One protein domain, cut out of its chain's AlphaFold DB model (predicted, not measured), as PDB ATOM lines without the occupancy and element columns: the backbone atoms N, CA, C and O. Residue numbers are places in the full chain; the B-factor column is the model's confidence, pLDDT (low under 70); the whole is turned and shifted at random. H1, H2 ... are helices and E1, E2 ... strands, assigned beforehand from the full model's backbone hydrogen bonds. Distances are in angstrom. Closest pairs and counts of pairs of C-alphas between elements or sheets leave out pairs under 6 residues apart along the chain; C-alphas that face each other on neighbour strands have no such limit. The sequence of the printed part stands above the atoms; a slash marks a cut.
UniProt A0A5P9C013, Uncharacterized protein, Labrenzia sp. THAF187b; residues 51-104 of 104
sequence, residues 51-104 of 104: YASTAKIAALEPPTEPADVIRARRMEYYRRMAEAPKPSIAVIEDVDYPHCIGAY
ATOM      1  N   TYR A  51     106.613 133.643  84.899       95.50
ATOM      2  CA  TYR A  51     105.495 133.180  85.705       95.50
ATOM      3  C   TYR A  51     105.985 132.323  86.869       95.50
ATOM      4  O   TYR A  51     106.756 131.385  86.668       95.50
ATOM      5  N   ALA A  52     105.516 132.612  88.082       95.88
ATOM      6  CA  ALA A  52     105.832 131.793  89.244       95.88
ATOM      7  C   ALA A  52     105.148 130.419  89.135       95.88
ATOM      8  O   ALA A  52     103.922 130.329  89.079       95.88
ATOM      9  N   SER A  53     105.945 129.353  89.137       96.69
ATOM     10  CA  SER A  53     105.486 127.985  89.370       96.69
ATOM     11  C   SER A  53     105.833 127.619  90.804       96.69
ATOM     12  O   SER A  53     107.012 127.555  91.159       96.69
ATOM     13  N   THR A  54     104.815 127.451  91.645       95.69
ATOM     14  CA  THR A  54     104.996 127.389  93.095       95.69
ATOM     15  C   THR A  54     104.934 125.970  93.645       95.69
ATOM     16  O   THR A  54     104.198 125.115  93.146       95.69
ATOM     17  N   ALA A  55     105.699 125.719  94.705       94.88
ATOM     18  CA  ALA A  55     105.627 124.493  95.492       94.88
ATOM     19  C   ALA A  55     105.949 124.775  96.964       94.88
ATOM     20  O   ALA A  55     106.545 125.800  97.290       94.88
ATOM     21  N   LYS A  56     105.566 123.842  97.839       93.81
ATOM     22  CA  LYS A  56     105.992 123.814  99.239       93.81
ATOM     23  C   LYS A  56     106.767 122.534  99.511       93.81
ATOM     24  O   LYS A  56     106.404 121.489  98.964       93.81
ATOM     25  N   ILE A  57     107.785 122.615 100.357       93.38
ATOM     26  CA  ILE A  57     108.586 121.470 100.799       93.38
ATOM     27  C   ILE A  57     108.704 121.459 102.322       93.38
ATOM     28  O   ILE A  57     108.663 122.515 102.945       93.38
ATOM     29  N   ALA A  58     108.835 120.257 102.879       93.12
ATOM     30  CA  ALA A  58     109.161 119.988 104.276       93.12
ATOM     31  C   ALA A  58     110.077 118.755 104.313       93.12
ATOM     32  O   ALA A  58     109.883 117.813 103.535       93.12
ATOM     33  N   ALA A  59     111.076 118.779 105.182       92.75
ATOM     34  CA  ALA A  59     112.136 117.789 105.309       92.75
ATOM     35  C   ALA A  59     112.566 117.517 106.764       92.75
ATOM     36  O   ALA A  59     113.308 116.558 106.981       92.75
ATOM     37  N   LEU A  60     112.123 118.309 107.752       93.62
ATOM     38  CA  LEU A  60     112.445 118.085 109.169       93.62
ATOM     39  C   LEU A  60     111.848 116.789 109.724       93.62
ATOM     40  O   LEU A  60     112.520 116.060 110.454       93.62
ATOM     41  N   GLU A  61     110.593 116.502 109.382       92.31
ATOM     42  CA  GLU A  61     109.877 115.326 109.868       92.31
ATOM     43  C   GLU A  61     109.608 114.326 108.735       92.31
ATOM     44  O   GLU A  61     109.330 114.723 107.596       92.31
ATOM     45  N   PRO A  62     109.655 113.011 109.017       91.50
ATOM     46  CA  PRO A  62     109.225 112.004 108.059       91.50
ATOM     47  C   PRO A  62     107.763 112.217 107.634       91.50
ATOM     48  O   PRO A  62     106.927 112.576 108.467       91.50
ATOM     49  N   PRO A  63     107.408 111.939 106.365       92.00
ATOM     50  CA  PRO A  63     106.024 112.034 105.925       92.00
ATOM     51  C   PRO A  63     105.145 111.041 106.694       92.00
ATOM     52  O   PRO A  63     105.492 109.870 106.844       92.00
ATOM     53  N   THR A  64     103.978 111.505 107.138       95.31
ATOM     54  CA  THR A  64     102.969 110.686 107.834       95.31
ATOM     55  C   THR A  64     101.986 110.010 106.875       95.31
ATOM     56  O   THR A  64     101.219 109.133 107.272       95.31
ATOM     57  N   GLU A  65     101.999 110.413 105.606       95.44
ATOM     58  CA  GLU A  65     101.119 109.891 104.564       95.44
ATOM     59  C   GLU A  65     101.663 108.599 103.928       95.44
ATOM     60  O   GLU A  65     102.877 108.372 103.915       95.44
ATOM     61  N   PRO A  66     100.788 107.767 103.331       97.88
ATOM     62  CA  PRO A  66     101.198 106.568 102.607       97.88
ATOM     63  C   PRO A  66     102.227 106.834 101.494       97.88
ATOM     64  O   PRO A  66     102.192 107.851 100.796       97.88
ATOM     65  N   ALA A  67     103.141 105.882 101.290       95.94
ATOM     66  CA  ALA A  67     104.265 106.032 100.364       95.94
ATOM     67  C   ALA A  67     103.838 106.240  98.897       95.94
ATOM     68  O   ALA A  67     104.513 106.947  98.146       95.94
ATOM     69  N   ASP A  68     102.722 105.646  98.476       97.56
ATOM     70  CA  ASP A  68     102.151 105.800  97.138       97.56
ATOM     71  C   ASP A  68     101.605 107.217  96.902       97.56
ATOM     72  O   ASP A  68     101.848 107.785  95.834       97.56
ATOM     73  N   VAL A  69     100.976 107.824  97.916       97.12
ATOM     74  CA  VAL A  69     100.526 109.227  97.891       97.12
ATOM     75  C   VAL A  69     101.720 110.168  97.751       97.12
ATOM     76  O   VAL A  69     101.724 111.047  96.883       97.12
ATOM     77  N   ILE A  70     102.770 109.949  98.548       94.44
ATOM     78  CA  ILE A  70     104.008 110.734  98.459       94.44
ATOM     79  C   ILE A  70     104.635 110.588  97.070       94.44
ATOM     80  O   ILE A  70     104.983 111.589  96.444       94.44
ATOM     81  N   ARG A  71     104.730 109.364  96.539       95.00
ATOM     82  CA  ARG A  71     105.281 109.119  95.199       95.00
ATOM     83  C   ARG A  71     104.488 109.847  94.113       95.00
ATOM     84  O   ARG A  71     105.094 110.486  93.255       95.00
ATOM     85  N   ALA A  72     103.159 109.778  94.157       96.94
ATOM     86  CA  ALA A  72     102.294 110.459  93.198       96.94
ATOM     87  C   ALA A  72     102.475 111.984  93.255       96.94
ATOM     88  O   ALA A  72     102.671 112.618  92.219       96.94
ATOM     89  N   ARG A  73     102.509 112.569  94.462       95.00
ATOM     90  CA  ARG A  73     102.737 114.011  94.659       95.00
ATOM     91  C   ARG A  73     104.088 114.466  94.104       95.00
ATOM     92  O   ARG A  73     104.163 115.519  93.474       95.00
ATOM     93  N   ARG A  74     105.145 113.670  94.298       93.00
ATOM     94  CA  ARG A  74     106.483 113.985  93.771       93.00
ATOM     95  C   ARG A  74     106.513 114.004  92.242       93.00
ATOM     96  O   ARG A  74     107.116 114.899  91.658       93.00
ATOM     97  N   MET A  75     105.833 113.060  91.590       95.81
ATOM     98  CA  MET A  75     105.719 113.049  90.127       95.81
ATOM     99  C   MET A  75     104.893 114.229  89.607       95.81
ATOM    100  O   MET A  75     105.269 114.857  88.617       95.81
ATOM    101  N   GLU A  76     103.807 114.567  90.301       95.62
ATOM    102  CA  GLU A  76     102.966 115.716  89.960       95.62
ATOM    103  C   GLU A  76     103.734 117.041  90.050       95.62
ATOM    104  O   GLU A  76     103.545 117.911  89.203       95.62
ATOM    105  N   TYR A  77     104.649 117.189  91.014       94.75
ATOM    106  CA  TYR A  77     105.541 118.350  91.088       94.75
ATOM    107  C   TYR A  77     106.349 118.534  89.795       94.75
ATOM    108  O   TYR A  77     106.312 119.612  89.199       94.75
ATOM    109  N   TYR A  78     107.034 117.486  89.320       94.69
ATOM    110  CA  TYR A  78     107.838 117.583  88.097       94.69
ATOM    111  C   TYR A  78     106.971 117.893  86.879       94.69
ATOM    112  O   TYR A  78     107.342 118.730  86.056       94.69
ATOM    113  N   ARG A  79     105.788 117.271  86.800       95.94
ATOM    114  CA  ARG A  79     104.816 117.535  85.738       95.94
ATOM    115  C   ARG A  79     104.379 119.002  85.733       95.94
ATOM    116  O   ARG A  79     104.456 119.655  84.697       95.94
ATOM    117  N   ARG A  80     104.018 119.556  86.896       94.62
ATOM    118  CA  ARG A  80     103.639 120.972  87.042       94.62
ATOM    119  C   ARG A  80     104.763 121.926  86.659       94.62
ATOM    120  O   ARG A  80     104.512 122.891  85.946       94.62
ATOM    121  N   MET A  81     105.996 121.653  87.084       94.94
ATOM    122  CA  MET A  81     107.148 122.491  86.732       94.94
ATOM    123  C   MET A  81     107.446 122.460  85.224       94.94
ATOM    124  O   MET A  81     107.771 123.491  84.624       94.94
ATOM    125  N   ALA A  82     107.296 121.293  84.592       95.50
ATOM    126  CA  ALA A  82     107.461 121.144  83.150       95.50
ATOM    127  C   ALA A  82     106.373 121.905  82.371       95.50
ATOM    128  O   ALA A  82     106.701 122.677  81.469       95.50
ATOM    129  N   GLU A  83     105.110 121.747  82.765       96.62
ATOM    130  CA  GLU A  83     103.937 122.308  82.079       96.62
ATOM    131  C   GLU A  83     103.640 123.781  82.418       96.62
ATOM    132  O   GLU A  83     102.779 124.392  81.784       96.62
ATOM    133  N   ALA A  84     104.336 124.374  83.395       96.38
ATOM    134  CA  ALA A  84     104.115 125.761  83.798       96.38
ATOM    135  C   ALA A  84     104.249 126.748  82.614       96.38
ATOM    136  O   ALA A  84     105.161 126.588  81.791       96.38
ATOM    137  N   PRO A  85     103.416 127.810  82.548       95.12
ATOM    138  CA  PRO A  85     103.505 128.836  81.507       95.12
ATOM    139  C   PRO A  85     104.918 129.417  81.379       95.12
ATOM    140  O   PRO A  85     105.533 129.788  82.379       95.12
ATOM    141  N   LYS A  86     105.442 129.503  80.151       93.94
ATOM    142  CA  LYS A  86     106.825 129.937  79.892       93.94
ATOM    143  C   LYS A  86     106.904 131.427  79.502       93.94
ATOM    144  O   LYS A  86     106.003 131.907  78.815       93.94
ATOM    145  N   PRO A  87     107.973 132.151  79.903       95.62
ATOM    146  CA  PRO A  87     109.049 131.702  80.795       95.62
ATOM    147  C   PRO A  87     108.537 131.498  82.228       95.62
ATOM    148  O   PRO A  87     107.747 132.298  82.719       95.62
ATOM    149  N   SER A  88     108.972 130.420  82.885       96.12
ATOM    150  CA  SER A  88     108.550 130.058  84.245       96.12
ATOM    151  C   SER A  88     109.712 130.172  85.226       96.12
ATOM    152  O   SER A  88     110.819 129.744  84.901       96.12
ATOM    153  N   ILE A  89     109.444 130.651  86.437       95.44
ATOM    154  CA  ILE A  89     110.385 130.697  87.560       95.44
ATOM    155  C   ILE A  89     109.859 129.763  88.650       95.44
ATOM    156  O   ILE A  89     108.726 129.920  89.102       95.44
ATOM    157  N   ALA A  90     110.668 128.790  89.071       95.38
ATOM    158  CA  ALA A  90     110.335 127.952  90.216       95.38
ATOM    159  C   ALA A  90     110.458 128.776  91.506       95.38
ATOM    160  O   ALA A  90     111.508 129.357  91.776       95.38
ATOM    161  N   VAL A  91     109.382 128.834  92.287       94.44
ATOM    162  CA  VAL A  91     109.326 129.553  93.566       94.44
ATOM    163  C   VAL A  91     108.881 128.563  94.634       94.44
ATOM    164  O   VAL A  91     107.713 128.182  94.694       94.44
ATOM    165  N   ILE A  92     109.828 128.101  95.444       93.56
ATOM    166  CA  ILE A  92     109.597 127.038  96.424       93.56
ATOM    167  C   ILE A  92     109.679 127.630  97.827       93.56
ATOM    168  O   ILE A  92     110.651 128.299  98.166       93.56
ATOM    169  N   GLU A  93     108.649 127.383  98.628       92.94
ATOM    170  CA  GLU A  93     108.621 127.710 100.053       92.94
ATOM    171  C   GLU A  93     109.039 126.474 100.856       92.94
ATOM    172  O   GLU A  93     108.373 125.438 100.794       92.94
ATOM    173  N   ASP A  94     110.130 126.582 101.610       93.62
ATOM    174  CA  ASP A  94     110.457 125.609 102.650       93.62
ATOM    175  C   ASP A  94     109.696 125.987 103.928       93.62
ATOM    176  O   ASP A  94     109.937 127.048 104.515       93.62
ATOM    177  N   VAL A  95     108.736 125.147 104.324       94.38
ATOM    178  CA  VAL A  95     107.882 125.416 105.492       94.38
ATOM    179  C   VAL A  95     108.579 125.113 106.819       94.38
ATOM    180  O   VAL A  95     108.029 125.440 107.868       94.38
ATOM    181  N   ASP A  96     109.795 124.565 106.784       94.81
ATOM    182  CA  ASP A  96     110.612 124.282 107.966       94.81
ATOM    183  C   ASP A  96     111.401 125.507 108.467       94.81
ATOM    184  O   ASP A  96     112.224 125.402 109.383       94.81
ATOM    185  N   TYR A  97     111.184 126.690 107.881       91.19
ATOM    186  CA  TYR A  97     111.823 127.935 108.316       91.19
ATOM    187  C   TYR A  97     111.650 128.176 109.833       91.19
ATOM    188  O   TYR A  97     110.534 128.068 110.345       91.19
ATOM    189  N   PRO A  98     112.712 128.577 110.570       92.12
ATOM    190  CA  PRO A  98     114.049 128.966 110.097       92.12
ATOM    191  C   PRO A  98     115.067 127.815 110.011       92.12
ATOM    192  O   PRO A  98     116.232 128.058 109.707       92.12
ATOM    193  N   HIS A  99     114.658 126.576 110.282       92.69
ATOM    194  CA  HIS A  99     115.526 125.398 110.343       92.69
ATOM    195  C   HIS A  99     115.471 124.580 109.048       92.69
ATOM    196  O   HIS A  99     115.436 123.353 109.073       92.69
ATOM    197  N   CYS A 100     115.476 125.278 107.913       91.31
ATOM    198  CA  CYS A 100     115.437 124.679 106.585       91.31
ATOM    199  C   CYS A 100     116.655 123.772 106.362       91.31
ATOM    200  O   CYS A 100     117.798 124.235 106.373       91.31
ATOM    201  N   ILE A 101     116.406 122.484 106.136       88.69
ATOM    202  CA  ILE A 101     117.426 121.488 105.760       88.69
ATOM    203  C   ILE A 101     117.089 120.785 104.442       88.69
ATOM    204  O   ILE A 101     117.882 119.987 103.940       88.69
ATOM    205  N   GLY A 102     115.897 121.047 103.903       79.06
ATOM    206  CA  GLY A 102     115.396 120.399 102.708       79.06
ATOM    207  C   GLY A 102     116.101 120.897 101.452       79.06
ATOM    208  O   GLY A 102     116.277 122.092 101.237       79.06
ATOM    209  N   ALA A 103     116.449 119.957 100.581       71.38
ATOM    210  CA  ALA A 103     116.685 120.209  99.167       71.38
ATOM    211  C   ALA A 103     115.737 119.295  98.385       71.38
ATOM    212  O   ALA A 103     115.543 118.139  98.775       71.38
ATOM    213  N   TYR A 104     115.119 119.818  97.326       59.25
ATOM    214  CA  TYR A 104     114.145 119.092  96.513       59.25
ATOM    215  C   TYR A 104     114.549 119.084  95.040       59.25
ATOM    216  O   TYR A 104     114.867 120.178  94.519       59.25
TER     217      TYR A 104
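AT A GLANCE: This is residues 51 to 104 of the 104 residues of an uncharacterized protein of Labrenzia sp. THAF187b (UniProt A0A5P9C013). Two parallel strands, E1 and E2, lie side by side, and between them in the chain one helix, H1, runs back beside E1; its end, residues 77 to 83, comes near the strands, while residues 62 to 73 stick out. The unnamed tail, residues 95 to 104, folds back after E2. The 54 printed residues run E1, H1, E2, a mixed class. The whole is flat, 33 by 29 by 12 A, and only just loose, close to compact, with a radius of gyration of the C-alphas of 12.4 A.

HOW THE PARTS SIT: E1, residues 51 to 57, and E2, residues 88 to 94, are parallel neighbours at 24 degrees; N 53 and O 89 are within hydrogen-bond range at 2.8 A, as are N 91 and O 53 at 2.9 A. With H1, residues 67 to 83, they form a strand-helix-strand unit, two parallel neighbour strands with a helix between them in the chain, whose crossover is right-handed. The closest C-alphas of E1 and H1, those of Ser 53 and Met 81, are 6.3 A apart; those of H1 and E2, Met 81 and Ala 90, are 7.2 A apart. In H1 every O i to N i+4 pair is within hydrogen-bond range.

IN THESE COORDINATES: E1 spans 19.4 A from C-alpha 51 at (105.495, 133.180, 85.705), H1 24.5 A, and E2 19.0 A to C-alpha 94 at (110.457, 125.609, 102.650).

THE WHOLE: The C-alphas of Thr 64 and Pro 87, the two farthest apart, are 34.8 A apart. The printed part has no cut; the link E1 to H1 is short, H1 to E2 tight. Residue 104 has pLDDT under 70.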